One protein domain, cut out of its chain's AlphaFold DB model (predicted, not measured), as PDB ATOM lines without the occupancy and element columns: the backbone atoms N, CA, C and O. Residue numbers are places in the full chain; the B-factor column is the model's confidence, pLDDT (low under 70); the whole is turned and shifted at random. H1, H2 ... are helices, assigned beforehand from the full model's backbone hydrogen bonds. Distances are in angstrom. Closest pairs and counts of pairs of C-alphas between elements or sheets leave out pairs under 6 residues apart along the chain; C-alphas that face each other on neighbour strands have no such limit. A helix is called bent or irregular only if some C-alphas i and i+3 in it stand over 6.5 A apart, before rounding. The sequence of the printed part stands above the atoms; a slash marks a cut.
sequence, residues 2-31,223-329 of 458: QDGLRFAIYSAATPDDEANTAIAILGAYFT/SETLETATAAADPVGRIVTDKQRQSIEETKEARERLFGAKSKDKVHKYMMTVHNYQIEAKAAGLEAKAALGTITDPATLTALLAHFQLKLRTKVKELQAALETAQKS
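What this domain is: This is residues 2 to 31 and 223 to 329 of the 458 residues of the protein "Variant surface glycoprotein 1125.2103" of Trypanosoma brucei (UniProt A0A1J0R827). What shape stands out? The long helix H6 packs its first part along H1 at one side of a helical body and sticks out beyond it with residues 314 to 329. H6, H1 and H2 are side by side, H3 comes next, H4 packs on H3 and H5 crosses H1. What makes it up? The printed part has 137 residues, 92 of them in six named helices, H1 to H6 in order along the chain, with no named strand; its class is all helix, and it is only just compact, close to loose, with a radius of gyration of the C-alphas of 16.8 A and spans of 46 by 43 by 23 A.

How they stand to each other: What does the longest helix touch? H6, residues 298 to 329, touches H1, residues 2 to 13, with residues 298 to 312 alone, at a shallow tilt of 20 degrees; the closest C-alphas, of Ile 9 and Leu 305, are 4.8 A apart. What else touches H1? H2, residues 20 to 31, forms a helical hairpin with it, closest at the C-alphas of Gly 4 and Gly 27, 4.1 A. H5, residues 264 to 276, touches it with residues 274 to 275 alone, closest at the C-alphas of Tyr 10 and Val 274, 6.1 A. What follows beyond H2? H3, residues 230 to 240, touches residues 25 to 29 of H2 alone, closest at the C-alphas of Ile 25 and Pro 235, 5.9 A. H4, residues 248 to 259, touches H3, closest at the C-alphas of Ala 233 and Ile 248, 5.3 A. How do the backbones run? Every O i to N i+4 pair is within hydrogen-bond range in H1, H2, H5 and H6, against 5 of 7 in H3 and 6 of 8 in H4.

Where its parts are: Where are the ends? H1 begins at C-alpha 2, (-1.420, 25.021, -39.449), and H6 ends at C-alpha 329, (4.427, 70.068, -29.237). How long are the helices? From first to last C-alpha H6 measures 46.7 A, H5 18.0 A, H1 16.4 A, H2 and H3 16.0 A each, and H4, irregular with C-alphas 250 and 253 at 7.7 A, 13.4 A.

The domain as a whole: Where is the cut? Residues 32 to 222 are not printed, and C-alphas 31 and 223 are 12.3 A apart. Which link is long? H5 to H6, residues 277 to 297. Is confidence low anywhere? Only residue 329 is under 70.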
ATOM      1  N   GLN A   2      -1.953  24.580 -40.753       92.19
ATOM      2  CA  GLN A   2      -1.420  25.021 -39.449       92.19
ATOM      3  C   GLN A   2      -0.181  25.924 -39.573       92.19
ATOM      4  O   GLN A   2      -0.166  26.990 -38.968       92.19
ATOM      5  N   ASP A   3       0.800  25.575 -40.413       93.56
ATOM      6  CA  ASP A   3       1.984  26.432 -40.613       93.56
ATOM      7  C   ASP A   3       1.629  27.798 -41.203       93.56
ATOM      8  O   ASP A   3       2.175  28.811 -40.783       93.56
ATOM      9  N   GLY A   4       0.627  27.867 -42.083       94.88
ATOM     10  CA  GLY A   4       0.105  29.143 -42.574       94.88
ATOM     11  C   GLY A   4      -0.363  30.063 -41.440       94.88
ATOM     12  O   GLY A   4      -0.016  31.244 -41.414       94.88
ATOM     13  N   LEU A   5      -1.075  29.505 -40.452       97.12
ATOM     14  CA  LEU A   5      -1.485  30.232 -39.249       97.12
ATOM     15  C   LEU A   5      -0.294  30.604 -38.361       97.12
ATOM     16  O   LEU A   5      -0.226  31.743 -37.913       97.12
ATOM     17  N   ARG A   6       0.655  29.689 -38.124       97.94
ATOM     18  CA  ARG A   6       1.852  29.960 -37.302       97.94
ATOM     19  C   ARG A   6       2.656  31.137 -37.859       97.94
ATOM     20  O   ARG A   6       2.988  32.060 -37.124       97.94
ATOM     21  N   PHE A   7       2.889  31.160 -39.166       97.75
ATOM     22  CA  PHE A   7       3.600  32.259 -39.818       97.75
ATOM     23  C   PHE A   7       2.830  33.583 -39.710       97.75
ATOM     24  O   PHE A   7       3.421  34.608 -39.379       97.75
ATOM     25  N   ALA A   8       1.505  33.566 -39.894       97.06
ATOM     26  CA  ALA A   8       0.678  34.760 -39.720       97.06
ATOM     27  C   ALA A   8       0.672  35.279 -38.268       97.06
ATOM     28  O   ALA A   8       0.690  36.491 -38.047       97.06
ATOM     29  N   ILE A   9       0.659  34.375 -37.279       98.12
ATOM     30  CA  ILE A   9       0.756  34.717 -35.853       98.12
ATOM     31  C   ILE A   9       2.097  35.384 -35.570       98.12
ATOM     32  O   ILE A   9       2.109  36.450 -34.959       98.12
ATOM     33  N   TYR A  10       3.201  34.794 -36.040       98.31
ATOM     34  CA  TYR A  10       4.536  35.366 -35.877       98.31
ATOM     35  C   TYR A  10       4.596  36.783 -36.454       98.31
ATOM     36  O   TYR A  10       4.879  37.723 -35.719       98.31
ATOM     37  N   SER A  11       4.202  36.972 -37.719       96.88
ATOM     38  CA  SER A  11       4.206  38.296 -38.356       96.88
ATOM     39  C   SER A  11       3.360  39.335 -37.606       96.88
ATOM     40  O   SER A  11       3.720  40.509 -37.569       96.88
ATOM     41  N   ALA A  12       2.246  38.930 -36.985       96.31
ATOM     42  CA  ALA A  12       1.431  39.827 -36.163       96.31
ATOM     43  C   ALA A  12       2.057  40.120 -34.786       96.31
ATOM     44  O   ALA A  12       1.865  41.210 -34.243       96.31
ATOM     45  N   ALA A  13       2.774  39.156 -34.207       95.88
ATOM     46  CA  ALA A  13       3.397  39.268 -32.893       95.88
ATOM     47  C   ALA A  13       4.707  40.071 -32.923       95.88
ATOM     48  O   ALA A  13       5.012  40.781 -31.960       95.88
ATOM     49  N   THR A  14       5.453  40.002 -34.025       95.62
ATOM     50  CA  THR A  14       6.769  40.630 -34.188       95.62
ATOM     51  C   THR A  14       6.811  41.558 -35.405       95.62
ATOM     52  O   THR A  14       7.673  41.366 -36.251       95.62
ATOM     53  N   PRO A  15       5.932  42.576 -35.530       91.75
ATOM     54  CA  PRO A  15       5.767  43.393 -36.749       91.75
ATOM     55  C   PRO A  15       7.041  44.123 -37.213       91.75
ATOM     56  O   PRO A  15       7.155  44.463 -38.387       91.75
ATOM     57  N   ASP A  16       7.992  44.320 -36.303       92.19
ATOM     58  CA  ASP A  16       9.240  45.048 -36.529       92.19
ATOM     59  C   ASP A  16      10.392  44.135 -37.026       92.19
ATOM     60  O   ASP A  16      11.495  44.615 -37.264       92.19
ATOM     61  N   ASP A  17      10.165  42.820 -37.179       94.31
ATOM     62  CA  ASP A  17      11.157  41.880 -37.727       94.31
ATOM     63  C   ASP A  17      11.397  42.143 -39.226       94.31
ATOM     64  O   ASP A  17      10.473  42.086 -40.040       94.31
ATOM     65  N   GLU A  18      12.652  42.389 -39.606       93.75
ATOM     66  CA  GLU A  18      13.074  42.654 -40.989       93.75
ATOM     67  C   GLU A  18      12.724  41.509 -41.956       93.75
ATOM     68  O   GLU A  18      12.512  41.732 -43.150       93.75
ATOM     69  N   ALA A  19      12.628  40.273 -41.458       95.50
ATOM     70  CA  ALA A  19      12.251  39.107 -42.246       95.50
ATOM     71  C   ALA A  19      10.734  38.953 -42.440       95.50
ATOM     72  O   ALA A  19      10.305  38.044 -43.157       95.50
ATOM     73  N   ASN A  20       9.905  39.816 -41.840       94.12
ATOM     74  CA  ASN A  20       8.454  39.634 -41.832       94.12
ATOM     75  C   ASN A  20       7.823  39.530 -43.209       94.12
ATOM     76  O   ASN A  20       6.875  38.770 -43.363       94.12
ATOM     77  N   THR A  21       8.326  40.248 -44.211       95.19
ATOM     78  CA  THR A  21       7.790  40.139 -45.573       95.19
ATOM     79  C   THR A  21       7.971  38.721 -46.118       95.19
ATOM     80  O   THR A  21       7.026  38.137 -46.644       95.19
ATOM     81  N   ALA A  22       9.156  38.128 -45.936       96.56
ATOM     82  CA  ALA A  22       9.436  36.754 -46.355       96.56
ATOM     83  C   ALA A  22       8.589  35.739 -45.565       96.56
ATOM     84  O   ALA A  22       8.011  34.819 -46.145       96.56
ATOM     85  N   ILE A  23       8.458  35.941 -44.251       97.38
ATOM     86  CA  ILE A  23       7.634  35.103 -43.368       97.38
ATOM     87  C   ILE A  23       6.150  35.200 -43.759       97.38
ATOM     88  O   ILE A  23       5.486  34.181 -43.929       97.38
ATOM     89  N   ALA A  24       5.618  36.396 -43.998       95.62
ATOM     90  CA  ALA A  24       4.232  36.579 -44.421       95.62
ATOM     91  C   ALA A  24       3.947  35.893 -45.768       95.62
ATOM     92  O   ALA A  24       2.900  35.263 -45.927       95.62
ATOM     93  N   ILE A  25       4.895  35.943 -46.713       95.62
ATOM     94  CA  ILE A  25       4.802  35.227 -47.995       95.62
ATOM     95  C   ILE A  25       4.771  33.710 -47.785       95.62
ATOM     96  O   ILE A  25       3.929  33.041 -48.383       95.62
ATOM     97  N   LEU A  26       5.621  33.158 -46.911       95.94
ATOM     98  CA  LEU A  26       5.578  31.732 -46.560       95.94
ATOM     99  C   LEU A  26       4.252  31.344 -45.895       95.94
ATOM    100  O   LEU A  26       3.655  30.328 -46.251       95.94
ATOM    101  N   GLY A  27       3.733  32.182 -44.994       95.31
ATOM    102  CA  GLY A  27       2.418  31.982 -44.385       95.31
ATOM    103  C   GLY A  27       1.289  31.957 -45.418       95.31
ATOM    104  O   GLY A  27       0.431  31.067 -45.390       95.31
ATOM    105  N   ALA A  28       1.313  32.883 -46.379       93.88
ATOM    106  CA  ALA A  28       0.368  32.917 -47.492       93.88
ATOM    107  C   ALA A  28       0.505  31.684 -48.401       93.88
ATOM    108  O   ALA A  28      -0.508  31.090 -48.782       93.88
ATOM    109  N   TYR A  29       1.733  31.252 -48.693       93.19
ATOM    110  CA  TYR A  29       2.016  30.038 -49.458       93.19
ATOM    111  C   TYR A  29       1.446  28.791 -48.761       93.19
ATOM    112  O   TYR A  29       0.615  28.099 -49.350       93.19
ATOM    113  N   PHE A  30       1.773  28.539 -47.488       92.88
ATOM    114  CA  PHE A  30       1.272  27.369 -46.748       92.88
ATOM    115  C   PHE A  30      -0.247  27.381 -46.552       92.88
ATOM    116  O   PHE A  30      -0.888  26.323 -46.544       92.88
ATOM    117  N   THR A  31      -0.840  28.565 -46.390       91.62
ATOM    118  CA  THR A  31      -2.298  28.719 -46.331       91.62
ATOM    119  C   THR A  31      -2.925  28.352 -47.670       91.62
ATOM    120  O   THR A  31      -3.846  27.542 -47.712       91.62
ATOM    121  N   SER A 223       8.421  24.131 -50.449       84.56
ATOM    122  CA  SER A 223       8.985  25.295 -49.769       84.56
ATOM    123  C   SER A 223      10.509  25.295 -49.712       84.56
ATOM    124  O   SER A 223      11.095  26.358 -49.570       84.56
ATOM    125  N   GLU A 224      11.174  24.143 -49.840       87.94
ATOM    126  CA  GLU A 224      12.641  24.107 -49.951       87.94
ATOM    127  C   GLU A 224      13.162  24.572 -51.322       87.94
ATOM    128  O   GLU A 224      14.348  24.874 -51.456       87.94
ATOM    129  N   THR A 225      12.290  24.629 -52.330       91.88
ATOM    130  CA  THR A 225      12.618  24.938 -53.728       91.88
ATOM    131  C   THR A 225      11.622  25.944 -54.314       91.88
ATOM    132  O   THR A 225      11.061  25.747 -55.394       91.88
ATOM    133  N   LEU A 226      11.400  27.063 -53.615       92.25
ATOM    134  CA  LEU A 226      10.535  28.156 -54.077       92.25
ATOM    135  C   LEU A 226      10.962  28.722 -55.435       92.25
ATOM    136  O   LEU A 226      10.161  29.339 -56.132       92.25
ATOM    137  N   GLU A 227      12.229  28.549 -55.817       92.75
ATOM    138  CA  GLU A 227      12.730  28.972 -57.119       92.75
ATOM    139  C   GLU A 227      12.144  28.199 -58.309       92.75
ATOM    140  O   GLU A 227      12.184  28.719 -59.421       92.75
ATOM    141  N   THR A 228      11.584  27.007 -58.083       91.06
ATOM    142  CA  THR A 228      10.915  26.180 -59.104       91.06
ATOM    143  C   THR A 228       9.431  25.958 -58.808       91.06
ATOM    144  O   THR A 228       8.690  25.517 -59.684       91.06
ATOM    145  N   ALA A 229       8.973  26.288 -57.598       89.25
ATOM    146  CA  ALA A 229       7.581  26.148 -57.194       89.25
ATOM    147  C   ALA A 229       6.706  27.237 -57.838       89.25
ATOM    148  O   ALA A 229       6.614  28.363 -57.343       89.25
ATOM    149  N   THR A 230       5.994  26.907 -58.919       87.81
ATOM    150  CA  THR A 230       5.086  27.856 -59.608       87.81
ATOM    151  C   THR A 230       4.047  28.461 -58.664       87.81
ATOM    152  O   THR A 230       3.695  29.635 -58.769       87.81
ATOM    153  N   ALA A 231       3.602  27.690 -57.670       87.12
ATOM    154  CA  ALA A 231       2.648  28.144 -56.670       87.12
ATOM    155  C   ALA A 231       3.204  29.200 -55.694       87.12
ATOM    156  O   ALA A 231       2.414  29.832 -54.994       87.12
ATOM    157  N   ALA A 232       4.524  29.404 -55.639       90.12
ATOM    158  CA  ALA A 232       5.152  30.456 -54.843       90.12
ATOM    159  C   ALA A 232       5.143  31.827 -55.543       90.12
ATOM    160  O   ALA A 232       5.202  32.853 -54.867       90.12
ATOM    161  N   ALA A 233       5.017  31.868 -56.873       92.31
ATOM    162  CA  ALA A 233       5.022  33.123 -57.622       92.31
ATOM    163  C   ALA A 233       3.794  33.998 -57.305       92.31
ATOM    164  O   ALA A 233       3.928  35.201 -57.098       92.31
ATOM    165  N   ASP A 234       2.600  33.408 -57.185       91.50
ATOM    166  CA  ASP A 234       1.378  34.173 -56.895       91.50
ATOM    167  C   ASP A 234       1.417  34.913 -55.538       91.50
ATOM    168  O   ASP A 234       1.164  36.120 -55.538       91.50
ATOM    169  N   PRO A 235       1.778  34.294 -54.389       93.44
ATOM    170  CA  PRO A 235       1.897  35.042 -53.137       93.44
ATOM    171  C   PRO A 235       3.018  36.090 -53.171       93.44
ATOM    172  O   PRO A 235       2.832  37.169 -52.614       93.44
ATOM    173  N   VAL A 236       4.144  35.835 -53.854       95.38
ATOM    174  CA  VAL A 236       5.208  36.845 -54.018       95.38
ATOM    175  C   VAL A 236       4.697  38.045 -54.813       95.38
ATOM    176  O   VAL A 236       4.839  39.179 -54.358       95.38
ATOM    177  N   GLY A 237       4.065  37.817 -55.966       94.44
ATOM    178  CA  GLY A 237       3.544  38.895 -56.802       94.44
ATOM    179  C   GLY A 237       2.472  39.716 -56.095       94.44
ATOM    180  O   GLY A 237       2.526  40.943 -56.085       94.44
ATOM    181  N   ARG A 238       1.540  39.055 -55.403       94.56
ATOM    182  CA  ARG A 238       0.455  39.751 -54.702       94.56
ATOM    183  C   ARG A 238       0.942  40.603 -53.541       94.56
ATOM    184  O   ARG A 238       0.366  41.654 -53.308       94.56
ATOM    185  N   ILE A 239       1.948  40.141 -52.798       94.50
ATOM    186  CA  ILE A 239       2.409  40.814 -51.573       94.50
ATOM    187  C   ILE A 239       3.480  41.866 -51.874       94.50
ATOM    188  O   ILE A 239       3.542  42.882 -51.190       94.50
ATOM    189  N   VAL A 240       4.341  41.629 -52.869       95.00
ATOM    190  CA  VAL A 240       5.488  42.508 -53.150       95.00
ATOM    191  C   VAL A 240       5.198  43.509 -54.264       95.00
ATOM    192  O   VAL A 240       5.742  44.610 -54.236       95.00
ATOM    193  N   THR A 241       4.387  43.141 -55.260       91.19
ATOM    194  CA  THR A 241       4.177  43.962 -56.466       91.19
ATOM    195  C   THR A 241       2.709  44.294 -56.741       91.19
ATOM    196  O   THR A 241       2.421  44.911 -57.765       91.19
ATOM    197  N   ASP A 242       1.788  43.887 -55.858       93.50
ATOM    198  CA  ASP A 242       0.331  44.024 -56.004       93.50
ATOM    199  C   ASP A 242      -0.233  43.408 -57.304       93.50
ATOM    200  O   ASP A 242      -1.290  43.801 -57.806       93.50
ATOM    201  N   LYS A 243       0.458  42.407 -57.868       92.75
ATOM    202  CA  LYS A 243       0.064  41.727 -59.113       92.75
ATOM    203  C   LYS A 243      -0.355  40.288 -58.860       92.75
ATOM    204  O   LYS A 243       0.224  39.570 -58.055       92.75
ATOM    205  N   GLN A 244      -1.361  39.837 -59.599       90.31
ATOM    206  CA  GLN A 244      -1.829  38.452 -59.565       90.31
ATOM    207  C   GLN A 244      -1.289  37.636 -60.739       90.31
ATOM    208  O   GLN A 244      -1.016  38.206 -61.793       90.31
ATOM    209  N   ARG A 245      -1.260  36.302 -60.589       85.62
ATOM    210  CA  ARG A 245      -0.919  35.348 -61.666       85.62
ATOM    211  C   ARG A 245       0.463  35.584 -62.282       85.62
ATOM    212  O   ARG A 245       0.647  35.345 -63.471       85.62
ATOM    213  N   GLN A 246       1.404  36.064 -61.476       90.81
ATOM    214  CA  GLN A 246       2.765  36.264 -61.948       90.81
ATOM    215  C   GLN A 246       3.493  34.930 -62.137       90.81
ATOM    216  O   GLN A 246       3.211  33.961 -61.427       90.81
ATOM    217  N   SER A 247       4.441  34.895 -63.071       92.56
ATOM    218  CA  SER A 247       5.311  33.739 -63.297       92.56
ATOM    219  C   SER A 247       6.507  33.704 -62.331       92.56
ATOM    220  O   SER A 247       6.793  34.660 -61.597       92.56
ATOM    221  N   ILE A 248       7.231  32.579 -62.331       91.81
ATOM    222  CA  ILE A 248       8.476  32.415 -61.563       91.81
ATOM    223  C   ILE A 248       9.529  33.432 -62.023       91.81
ATOM    224  O   ILE A 248      10.273  33.971 -61.205       91.81
ATOM    225  N   GLU A 249       9.586  33.712 -63.323       94.25
ATOM    226  CA  GLU A 249      10.518  34.654 -63.941       94.25
ATOM    227  C   GLU A 249      10.198  36.091 -63.524       94.25
ATOM    228  O   GLU A 249      11.094  36.821 -63.108       94.25
ATOM    229  N   GLU A 250       8.920  36.479 -63.556       94.62
ATOM    230  CA  GLU A 250       8.477  37.827 -63.179       94.62
ATOM    231  C   GLU A 250       8.693  38.136 -61.692       94.62
ATOM    232  O   GLU A 250       8.884  39.290 -61.310       94.62
ATOM    233  N   THR A 251       8.659  37.110 -60.839       95.38
ATOM    234  CA  THR A 251       8.841  37.244 -59.383       95.38
ATOM    235  C   THR A 251      10.257  36.927 -58.915       95.38
ATOM    236  O   THR A 251      10.552  37.072 -57.725       95.38
ATOM    237  N   LYS A 252      11.154  36.542 -59.833       95.44
ATOM    238  CA  LYS A 252      12.508  36.058 -59.539       95.44
ATOM    239  C   LYS A 252      13.289  37.003 -58.634       95.44
ATOM    240  O   LYS A 252      13.746  36.583 -57.576       95.44
ATOM    241  N   GLU A 253      13.416  38.271 -59.020       95.94
ATOM    242  CA  GLU A 253      14.216  39.248 -58.270       95.94
ATOM    243  C   GLU A 253      13.676  39.470 -56.851       95.94
ATOM    244  O   GLU A 253      14.438  39.553 -55.887       95.94
ATOM    245  N   ALA A 254      12.349  39.539 -56.705       95.75
ATOM    246  CA  ALA A 254      11.703  39.681 -55.405       95.75
ATOM    247  C   ALA A 254      11.919  38.443 -54.531       95.75
ATOM    248  O   ALA A 254      12.297  38.569 -53.365       95.75
ATOM    249  N   ARG A 255      11.735  37.248 -55.100       96.12
ATOM    250  CA  ARG A 255      11.979  35.979 -54.416       96.12
ATOM    251  C   ARG A 255      13.437  35.861 -53.969       96.12
ATOM    252  O   ARG A 255      13.676  35.523 -52.817       96.12
ATOM    253  N   GLU A 256      14.403  36.162 -54.835       96.62
ATOM    254  CA  GLU A 256      15.834  36.064 -54.512       96.62
ATOM    255  C   GLU A 256      16.257  37.058 -53.428       96.62
ATOM    256  O   GLU A 256      17.038  36.708 -52.546       96.62
ATOM    257  N   ARG A 257      15.681  38.266 -53.419       96.25
ATOM    258  CA  ARG A 257      15.898  39.241 -52.341       96.25
ATOM    259  C   ARG A 257      15.441  38.718 -50.977       96.25
ATOM    260  O   ARG A 257      16.077  39.005 -49.969       96.25
ATOM    261  N   LEU A 258      14.337  37.973 -50.944       95.62
ATOM    262  CA  LEU A 258      13.703  37.495 -49.713       95.62
ATOM    263  C   LEU A 258      14.259  36.146 -49.236       95.62
ATOM    264  O   LEU A 258      14.454  35.944 -48.041       95.62
ATOM    265  N   PHE A 259      14.530  35.227 -50.163       96.06
ATOM    266  CA  PHE A 259      14.860  33.829 -49.871       96.06
ATOM    267  C   PHE A 259      16.241  33.401 -50.382       96.06
ATOM    268  O   PHE A 259      16.656  32.276 -50.126       96.06
ATOM    269  N   GLY A 260      16.985  34.282 -51.052       94.44
ATOM    270  CA  GLY A 260      18.244  33.939 -51.714       94.44
ATOM    271  C   GLY A 260      18.042  33.208 -53.046       94.44
ATOM    272  O   GLY A 260      16.924  32.874 -53.439       94.44
ATOM    273  N   ALA A 261      19.146  32.953 -53.753       93.31
ATOM    274  CA  ALA A 261      19.136  32.214 -55.023       93.31
ATOM    275  C   ALA A 261      18.631  30.769 -54.864       93.31
ATOM    276  O   ALA A 261      18.000  30.223 -55.769       93.31
ATOM    277  N   LYS A 262      18.907  30.168 -53.702       94.75
ATOM    278  CA  LYS A 262      18.411  28.863 -53.269       94.75
ATOM    279  C   LYS A 262      17.626  29.047 -51.983       94.75
ATOM    280  O   LYS A 262      18.182  29.501 -50.986       94.75
ATOM    281  N   SER A 263      16.338  28.724 -52.030       95.00
ATOM    282  CA  SER A 263      15.403  29.083 -50.959       95.00
ATOM    283  C   SER A 263      15.541  28.229 -49.694       95.00
ATOM    284  O   SER A 263      15.298  28.745 -48.602       95.00
ATOM    285  N   LYS A 264      15.992  26.972 -49.813       94.56
ATOM    286  CA  LYS A 264      16.100  25.983 -48.724       94.56
ATOM    287  C   LYS A 264      16.613  26.539 -47.392       94.56
ATOM    288  O   LYS A 264      15.897  26.466 -46.396       94.56
ATOM    289  N   ASP A 265      17.807  27.125 -47.360       95.12
ATOM    290  CA  ASP A 265      18.441  27.549 -46.101       95.12
ATOM    291  C   ASP A 265      17.677  28.693 -45.423       95.12
ATOM    292  O   ASP A 265      17.491  28.707 -44.203       95.12
ATOM    293  N   LYS A 266      17.194  29.658 -46.216       95.94
ATOM    294  CA  LYS A 266      16.398  30.780 -45.704       95.94
ATOM    295  C   LYS A 266      15.042  30.308 -45.209       95.94
ATOM    296  O   LYS A 266      14.634  30.702 -44.121       95.94
ATOM    297  N   VAL A 267      14.374  29.442 -45.963       96.25
ATOM    298  CA  VAL A 267      13.085  28.870 -45.568       96.25
ATOM    299  C   VAL A 267      13.230  28.043 -44.296       96.25
ATOM    300  O   VAL A 267      12.448  28.241 -43.370       96.25
ATOM    301  N   HIS A 268      14.260  27.202 -44.185       95.44
ATOM    302  CA  HIS A 268      14.541  26.443 -42.967       95.44
ATOM    303  C   HIS A 268      14.772  27.365 -41.763       95.44
ATOM    304  O   HIS A 268      14.168  27.170 -40.707       95.44
ATOM    305  N   LYS A 269      15.570  28.430 -41.935       96.56
ATOM    306  CA  LYS A 269      15.766  29.451 -40.899       96.56
ATOM    307  C   LYS A 269      14.438  30.078 -40.471       96.56
ATOM    308  O   LYS A 269      14.183  30.182 -39.276       96.56
ATOM    309  N   TYR A 270      13.590  30.481 -41.418       97.25
ATOM    310  CA  TYR A 270      12.291  31.082 -41.106       97.25
ATOM    311  C   TYR A 270      11.345  30.098 -40.412       97.25
ATOM    312  O   TYR A 270      10.713  30.477 -39.429       97.25
ATOM    313  N   MET A 271      11.302  28.834 -40.843       96.38
ATOM    314  CA  MET A 271      10.561  27.770 -40.154       96.38
ATOM    315  C   MET A 271      11.029  27.628 -38.704       96.38
ATOM    316  O   MET A 271      10.205  27.666 -37.795       96.38
ATOM    317  N   MET A 272      12.339  27.542 -38.457       96.75
ATOM    318  CA  MET A 272      12.875  27.469 -37.094       96.75
ATOM    319  C   MET A 272      12.513  28.697 -36.257       96.75
ATOM    320  O   MET A 272      12.066  28.545 -35.121       96.75
ATOM    321  N   THR A 273      12.685  29.905 -36.801       97.75
ATOM    322  CA  THR A 273      12.345  31.153 -36.108       97.75
ATOM    323  C   THR A 273      10.877  31.166 -35.690       97.75
ATOM    324  O   THR A 273      10.572  31.406 -34.522       97.75
ATOM    325  N   VAL A 274       9.971  30.850 -36.620       98.06
ATOM    326  CA  VAL A 274       8.529  30.834 -36.359       98.06
ATOM    327  C   VAL A 274       8.164  29.739 -35.359       98.06
ATOM    328  O   VAL A 274       7.454  30.014 -34.397       98.06
ATOM    329  N   HIS A 275       8.650  28.510 -35.542       98.00
ATOM    330  CA  HIS A 275       8.283  27.385 -34.678       98.00
ATOM    331  C   HIS A 275       8.835  27.527 -33.255       98.00
ATOM    332  O   HIS A 275       8.164  27.124 -32.304       98.00
ATOM    333  N   ASN A 276      10.013  28.130 -33.087       98.06
ATOM    334  CA  ASN A 276      10.630  28.326 -31.774       98.06
ATOM    335  C   ASN A 276      10.138  29.588 -31.051       98.06
ATOM    336  O   ASN A 276      10.429  29.751 -29.861       98.06
ATOM    337  N   TYR A 277       9.396  30.469 -31.734       98.12
ATOM    338  CA  TYR A 277       8.846  31.679 -31.130       98.12
ATOM    339  C   TYR A 277       7.955  31.334 -29.937       98.12
ATOM    340  O   TYR A 277       7.039  30.518 -30.036       98.12
ATOM    341  N   GLN A 278       8.246  31.948 -28.794       98.00
ATOM    342  CA  GLN A 278       7.560  31.650 -27.547       98.00
ATOM    343  C   GLN A 278       6.331  32.538 -27.382       98.00
ATOM    344  O   GLN A 278       6.433  33.764 -27.366       98.00
ATOM    345  N   ILE A 279       5.177  31.908 -27.196       97.44
ATOM    346  CA  ILE A 279       3.940  32.572 -26.813       97.44
ATOM    347  C   ILE A 279       3.823  32.522 -25.294       97.44
ATOM    348  O   ILE A 279       3.848  31.447 -24.694       97.44
ATOM    349  N   GLU A 280       3.707  33.690 -24.669       94.88
ATOM    350  CA  GLU A 280       3.542  33.798 -23.220       94.88
ATOM    351  C   GLU A 280       2.186  33.249 -22.754       94.88
ATOM    352  O   GLU A 280       1.187  33.287 -23.480       94.88
ATOM    353  N   ALA A 281       2.145  32.773 -21.507       92.56
ATOM    354  CA  ALA A 281       0.917  32.284 -20.892       92.56
ATOM    355  C   ALA A 281      -0.193  33.353 -20.912       92.56
ATOM    356  O   ALA A 281       0.066  34.559 -20.908       92.56
ATOM    357  N   LYS A 282      -1.447  32.898 -20.886       91.69
ATOM    358  CA  LYS A 282      -2.697  33.674 -20.971       91.69
ATOM    359  C   LYS A 282      -2.984  34.312 -22.332       91.69
ATOM    360  O   LYS A 282      -4.121  34.734 -22.555       91.69
ATOM    361  N   ALA A 283      -2.024  34.367 -23.261       92.00
ATOM    362  CA  ALA A 283      -2.293  34.824 -24.623       92.00
ATOM    363  C   ALA A 283      -3.360  33.926 -25.266       92.00
ATOM    364  O   ALA A 283      -3.199  32.710 -25.331       92.00
ATOM    365  N   ALA A 284      -4.479  34.530 -25.677       91.00
ATOM    366  CA  ALA A 284      -5.661  33.826 -26.185       91.00
ATOM    367  C   ALA A 284      -6.140  32.635 -25.317       91.00
ATOM    368  O   ALA A 284      -6.710  31.687 -25.845       91.00
ATOM    369  N   GLY A 285      -5.926  32.679 -23.995       88.62
ATOM    370  CA  GLY A 285      -6.348  31.611 -23.080       88.62
ATOM    371  C   GLY A 285      -5.360  30.452 -22.914       88.62
ATOM    372  O   GLY A 285      -5.722  29.456 -22.302       88.62
ATOM    373  N   LEU A 286      -4.119  30.568 -23.406       92.69
ATOM    374  CA  LEU A 286      -3.068  29.580 -23.135       92.69
ATOM    375  C   LEU A 286      -2.809  29.425 -21.628       92.69
ATOM    376  O   LEU A 286      -2.573  30.411 -20.932       92.69
ATOM    377  N   GLU A 287      -2.783  28.192 -21.128       90.44
ATOM    378  CA  GLU A 287      -2.527  27.918 -19.705       90.44
ATOM    379  C   GLU A 287      -1.061  28.143 -19.317       90.44
ATOM    380  O   GLU A 287      -0.760  28.636 -18.230       90.44
ATOM    381  N   ALA A 288      -0.145  27.832 -20.233       94.06
ATOM    382  CA  ALA A 288       1.291  27.932 -20.029       94.06
ATOM    383  C   ALA A 288       1.988  28.531 -21.252       94.06
ATOM    384  O   ALA A 288       1.437  28.596 -22.353       94.06
ATOM    385  N   LYS A 289       3.230  28.968 -21.037       96.56
ATOM    386  CA  LYS A 289       4.126  29.404 -22.104       96.56
ATOM    387  C   LYS A 289       4.417  28.232 -23.045       96.56
ATOM    388  O   LYS A 289       4.721  27.137 -22.575       96.56
ATOM    389  N   ALA A 290       4.346  28.466 -24.351       97.25
ATOM    390  CA  ALA A 290       4.541  27.423 -25.355       97.25
ATOM    391  C   ALA A 290       5.269  27.951 -26.595       97.25
ATOM    392  O   ALA A 290       5.087  29.102 -26.995       97.25
ATOM    393  N   ALA A 291       6.059  27.088 -27.234       97.81
ATOM    394  CA  ALA A 291       6.613  27.367 -28.553       97.81
ATOM    395  C   ALA A 291       5.495  27.297 -29.601       97.81
ATOM    396  O   ALA A 291       4.679  26.378 -29.593       97.81
ATOM    397  N   LEU A 292       5.455  28.234 -30.543       97.69
ATOM    398  CA  LEU A 292       4.390  28.298 -31.543       97.69
ATOM    399  C   LEU A 292       4.308  27.028 -32.413       97.69
ATOM    400  O   LEU A 292       3.224  26.626 -32.839       97.69
ATOM    401  N   GLY A 293       5.440  26.355 -32.628       96.88
ATOM    402  CA  GLY A 293       5.525  25.082 -33.336       96.88
ATOM    403  C   GLY A 293       4.875  23.902 -32.605       96.88
ATOM    404  O   GLY A 293       4.465  22.954 -33.271       96.88
ATOM    405  N   THR A 294       4.733  23.950 -31.274       96.88
ATOM    406  CA  THR A 294       4.088  22.875 -30.492       96.88
ATOM    407  C   THR A 294       2.573  23.045 -30.392       96.88
ATOM    408  O   THR A 294       1.876  22.119 -29.986       96.88
ATOM    409  N   ILE A 295       2.039  24.205 -30.790       95.88
ATOM    410  CA  ILE A 295       0.600  24.477 -30.810       95.88
ATOM    411  C   ILE A 295       0.014  23.890 -32.097       95.88
ATOM    412  O   ILE A 295       0.280  24.378 -33.199       95.88
ATOM    413  N   THR A 296      -0.769  22.821 -31.970       94.88
ATOM    414  CA  THR A 296      -1.357  22.089 -33.107       94.88
ATOM    415  C   THR A 296      -2.855  22.322 -33.270       94.88
ATOM    416  O   THR A 296      -3.365  22.186 -34.381       94.88
ATOM    417  N   ASP A 297      -3.558  22.719 -32.207       93.50
ATOM    418  CA  ASP A 297      -4.999  22.954 -32.252       93.50
ATOM    419  C   ASP A 297      -5.352  24.170 -33.145       93.50
ATOM    420  O   ASP A 297      -4.929  25.299 -32.858       93.50
ATOM    421  N   PRO A 298      -6.130  23.985 -34.232       92.00
ATOM    422  CA  PRO A 298      -6.480  25.072 -35.146       92.00
ATOM    423  C   PRO A 298      -7.300  26.193 -34.498       92.00
ATOM    424  O   PRO A 298      -7.154  27.355 -34.893       92.00
ATOM    425  N   ALA A 299      -8.154  25.872 -33.519       93.81
ATOM    426  CA  ALA A 299      -8.962  26.874 -32.828       93.81
ATOM    427  C   ALA A 299      -8.071  27.803 -31.992       93.81
ATOM    428  O   ALA A 299      -8.175  29.027 -32.102       93.81
ATOM    429  N   THR A 300      -7.118  27.229 -31.260       95.88
ATOM    430  CA  THR A 300      -6.094  27.951 -30.499       95.88
ATOM    431  C   THR A 300      -5.233  28.825 -31.411       95.88
ATOM    432  O   THR A 300      -5.075  30.015 -31.144       95.88
ATOM    433  N   LEU A 301      -4.728  28.292 -32.532       96.94
ATOM    434  CA  LEU A 301      -3.953  29.080 -33.502       96.94
ATOM    435  C   LEU A 301      -4.764  30.260 -34.063       96.94
ATOM    436  O   LEU A 301      -4.266  31.383 -34.153       96.94
ATOM    437  N   THR A 302      -6.035  30.046 -34.399       96.06
ATOM    438  CA  THR A 302      -6.904  31.111 -34.923       96.06
ATOM    439  C   THR A 302      -7.176  32.189 -33.868       96.06
ATOM    440  O   THR A 302      -7.115  33.384 -34.171       96.06
ATOM    441  N   ALA A 303      -7.423  31.791 -32.617       96.81
ATOM    442  CA  ALA A 303      -7.613  32.719 -31.504       96.81
ATOM    443  C   ALA A 303      -6.341  33.536 -31.218       96.81
ATOM    444  O   ALA A 303      -6.424  34.749 -31.011       96.81
ATOM    445  N   LEU A 304      -5.163  32.907 -31.276       97.81
ATOM    446  CA  LEU A 304      -3.871  33.585 -31.152       97.81
ATOM    447  C   LEU A 304      -3.650  34.605 -32.266       97.81
ATOM    448  O   LEU A 304      -3.259  35.738 -31.982       97.81
ATOM    449  N   LEU A 305      -3.947  34.247 -33.516       97.50
ATOM    450  CA  LEU A 305      -3.833  35.178 -34.637       97.50
ATOM    451  C   LEU A 305      -4.701  36.419 -34.404       97.50
ATOM    452  O   LEU A 305      -4.209  37.543 -34.500       97.50
ATOM    453  N   ALA A 306      -5.969  36.224 -34.032       97.56
ATOM    454  CA  ALA A 306      -6.871  37.327 -33.715       97.56
ATOM    455  C   ALA A 306      -6.359  38.166 -32.530       97.56
ATOM    456  O   ALA A 306      -6.378  39.398 -32.595       97.56
ATOM    457  N   HIS A 307      -5.852  37.523 -31.475       97.00
ATOM    458  CA  HIS A 307      -5.278  38.192 -30.308       97.00
ATOM    459  C   HIS A 307      -4.116  39.124 -30.690       97.00
ATOM    460  O   HIS A 307      -4.141  40.310 -30.349       97.00
ATOM    461  N   PHE A 308      -3.127  38.631 -31.442       97.38
ATOM    462  CA  PHE A 308      -1.977  39.441 -31.853       97.38
ATOM    463  C   PHE A 308      -2.343  40.513 -32.881       97.38
ATOM    464  O   PHE A 308      -1.848  41.634 -32.784       97.38
ATOM    465  N   GLN A 309      -3.273  40.242 -33.798       97.06
ATOM    466  CA  GLN A 309      -3.788  41.264 -34.716       97.06
ATOM    467  C   GLN A 309      -4.485  42.413 -33.975       97.06
ATOM    468  O   GLN A 309      -4.312  43.579 -34.334       97.06
ATOM    469  N   LEU A 310      -5.267  42.113 -32.934       96.44
ATOM    470  CA  LEU A 310      -5.894  43.140 -32.100       96.44
ATOM    471  C   LEU A 310      -4.847  43.933 -31.314       96.44
ATOM    472  O   LEU A 310      -4.903  45.162 -31.311       96.44
ATOM    473  N   LYS A 311      -3.857  43.256 -30.722       95.19
ATOM    474  CA  LYS A 311      -2.742  43.906 -30.018       95.19
ATOM    475  C   LYS A 311      -1.957  44.845 -30.939       95.19
ATOM    476  O   LYS A 311      -1.685  45.983 -30.561       95.19
ATOM    477  N   LEU A 312      -1.663  44.405 -32.163       94.25
ATOM    478  CA  LEU A 312      -1.006  45.217 -33.185       94.25
ATOM    479  C   LEU A 312      -1.832  46.460 -33.536       94.25
ATOM    480  O   LEU A 312      -1.303  47.568 -33.540       94.25
ATOM    481  N   ARG A 313      -3.143  46.306 -33.770       95.69
ATOM    482  CA  ARG A 313      -4.041  47.443 -34.042       95.69
ATOM    483  C   ARG A 313      -4.068  48.451 -32.893       95.69
ATOM    484  O   ARG A 313      -4.088  49.651 -33.157       95.69
ATOM    485  N   THR A 314      -4.068  47.989 -31.645       96.44
ATOM    486  CA  THR A 314      -3.996  48.868 -30.470       96.44
ATOM    487  C   THR A 314      -2.675  49.634 -30.438       96.44
ATOM    488  O   THR A 314      -2.706  50.859 -30.362       96.44
ATOM    489  N   LYS A 315      -1.537  48.952 -30.630       94.62
ATOM    490  CA  LYS A 315      -0.211  49.592 -30.689       94.62
ATOM    491  C   LYS A 315      -0.135  50.647 -31.797       94.62
ATOM    492  O   LYS A 315       0.379  51.736 -31.576       94.62
ATOM    493  N   VAL A 316      -0.691  50.367 -32.980       95.44
ATOM    494  CA  VAL A 316      -0.756  51.345 -34.083       95.44
ATOM    495  C   VAL A 316      -1.557  52.585 -33.680       95.44
ATOM    496  O   VAL A 316      -1.099  53.699 -33.924       95.44
ATOM    497  N   LYS A 317      -2.715  52.422 -33.028       96.00
ATOM    498  CA  LYS A 317      -3.514  53.558 -32.539       96.00
ATOM    499  C   LYS A 317      -2.770  54.384 -31.490       96.00
ATOM    500  O   LYS A 317      -2.808  55.609 -31.544       96.00
ATOM    501  N   GLU A 318      -2.090  53.728 -30.554       95.31
ATOM    502  CA  GLU A 318      -1.282  54.395 -29.527       95.31
ATOM    503  C   GLU A 318      -0.131  55.191 -30.152       95.31
ATOM    504  O   GLU A 318       0.074  56.355 -29.810       95.31
ATOM    505  N   LEU A 319       0.574  54.604 -31.125       95.00
ATOM    506  CA  LEU A 319       1.648  55.278 -31.858       95.00
ATOM    507  C   LEU A 319       1.134  56.468 -32.675       95.00
ATOM    508  O   LEU A 319       1.782  57.512 -32.697       95.00
ATOM    509  N   GLN A 320      -0.035  56.351 -33.308       95.19
ATOM    510  CA  GLN A 320      -0.679  57.467 -34.006       95.19
ATOM    511  C   GLN A 320      -1.010  58.613 -33.043       95.19
ATOM    512  O   GLN A 320      -0.658  59.761 -33.312       95.19
ATOM    513  N   ALA A 321      -1.604  58.311 -31.885       94.44
ATOM    514  CA  ALA A 321      -1.915  59.317 -30.869       94.44
ATOM    515  C   ALA A 321      -0.649  59.985 -30.297       94.44
ATOM    516  O   ALA A 321      -0.610  61.206 -30.097       94.44
ATOM    517  N   ALA A 322       0.411  59.206 -30.071       93.88
ATOM    518  CA  ALA A 322       1.704  59.720 -29.635       93.88
ATOM    519  C   ALA A 322       2.336  60.634 -30.698       93.88
ATOM    520  O   ALA A 322       2.838  61.708 -30.362       93.88
ATOM    521  N   LEU A 323       2.254  60.257 -31.979       93.62
ATOM    522  CA  LEU A 323       2.745  61.061 -33.096       93.62
ATOM    523  C   LEU A 323       1.993  62.392 -33.208       93.62
ATOM    524  O   LEU A 323       2.628  63.439 -33.315       93.62
ATOM    525  N   GLU A 324       0.661  62.382 -33.120       91.75
ATOM    526  CA  GLU A 324      -0.149  63.607 -33.132       91.75
ATOM    527  C   GLU A 324       0.194  64.535 -31.958       91.75
ATOM    528  O   GLU A 324       0.295  65.754 -32.123       91.75
ATOM    529  N   THR A 325       0.413  63.971 -30.769       89.56
ATOM    530  CA  THR A 325       0.806  64.735 -29.575       89.56
ATOM    531  C   THR A 325       2.201  65.344 -29.743       89.56
ATOM    532  O   THR A 325       2.391  66.530 -29.468       89.56
ATOM    533  N   ALA A 326       3.159  64.575 -30.269       86.06
ATOM    534  CA  ALA A 326       4.513  65.043 -30.561       86.06
ATOM    535  C   ALA A 326       4.555  66.103 -31.680       86.06
ATOM    536  O   ALA A 326       5.400  66.996 -31.672       86.06
ATOM    537  N   GLN A 327       3.642  66.036 -32.650       85.06
ATOM    538  CA  GLN A 327       3.506  67.062 -33.686       85.06
ATOM    539  C   GLN A 327       2.897  68.355 -33.131       85.06
ATOM    540  O   GLN A 327       3.336  69.444 -33.505       85.06
ATOM    541  N   LYS A 328       1.938  68.263 -32.200       77.25
ATOM    542  CA  LYS A 328       1.370  69.436 -31.512       77.25
ATOM    543  C   LYS A 328       2.412  70.168 -30.662       77.25
ATOM    544  O   LYS A 328       2.400  71.394 -30.650       77.25
ATOM    545  N   SER A 329       3.343  69.457 -30.023       61.69
ATOM    546  CA  SER A 329       4.427  70.068 -29.237       61.69
ATOM    547  C   SER A 329       5.587  70.626 -30.075       61.69
ATOM    548  O   SER A 329       6.367  71.425 -29.563       61.69
TER     549      SER A 329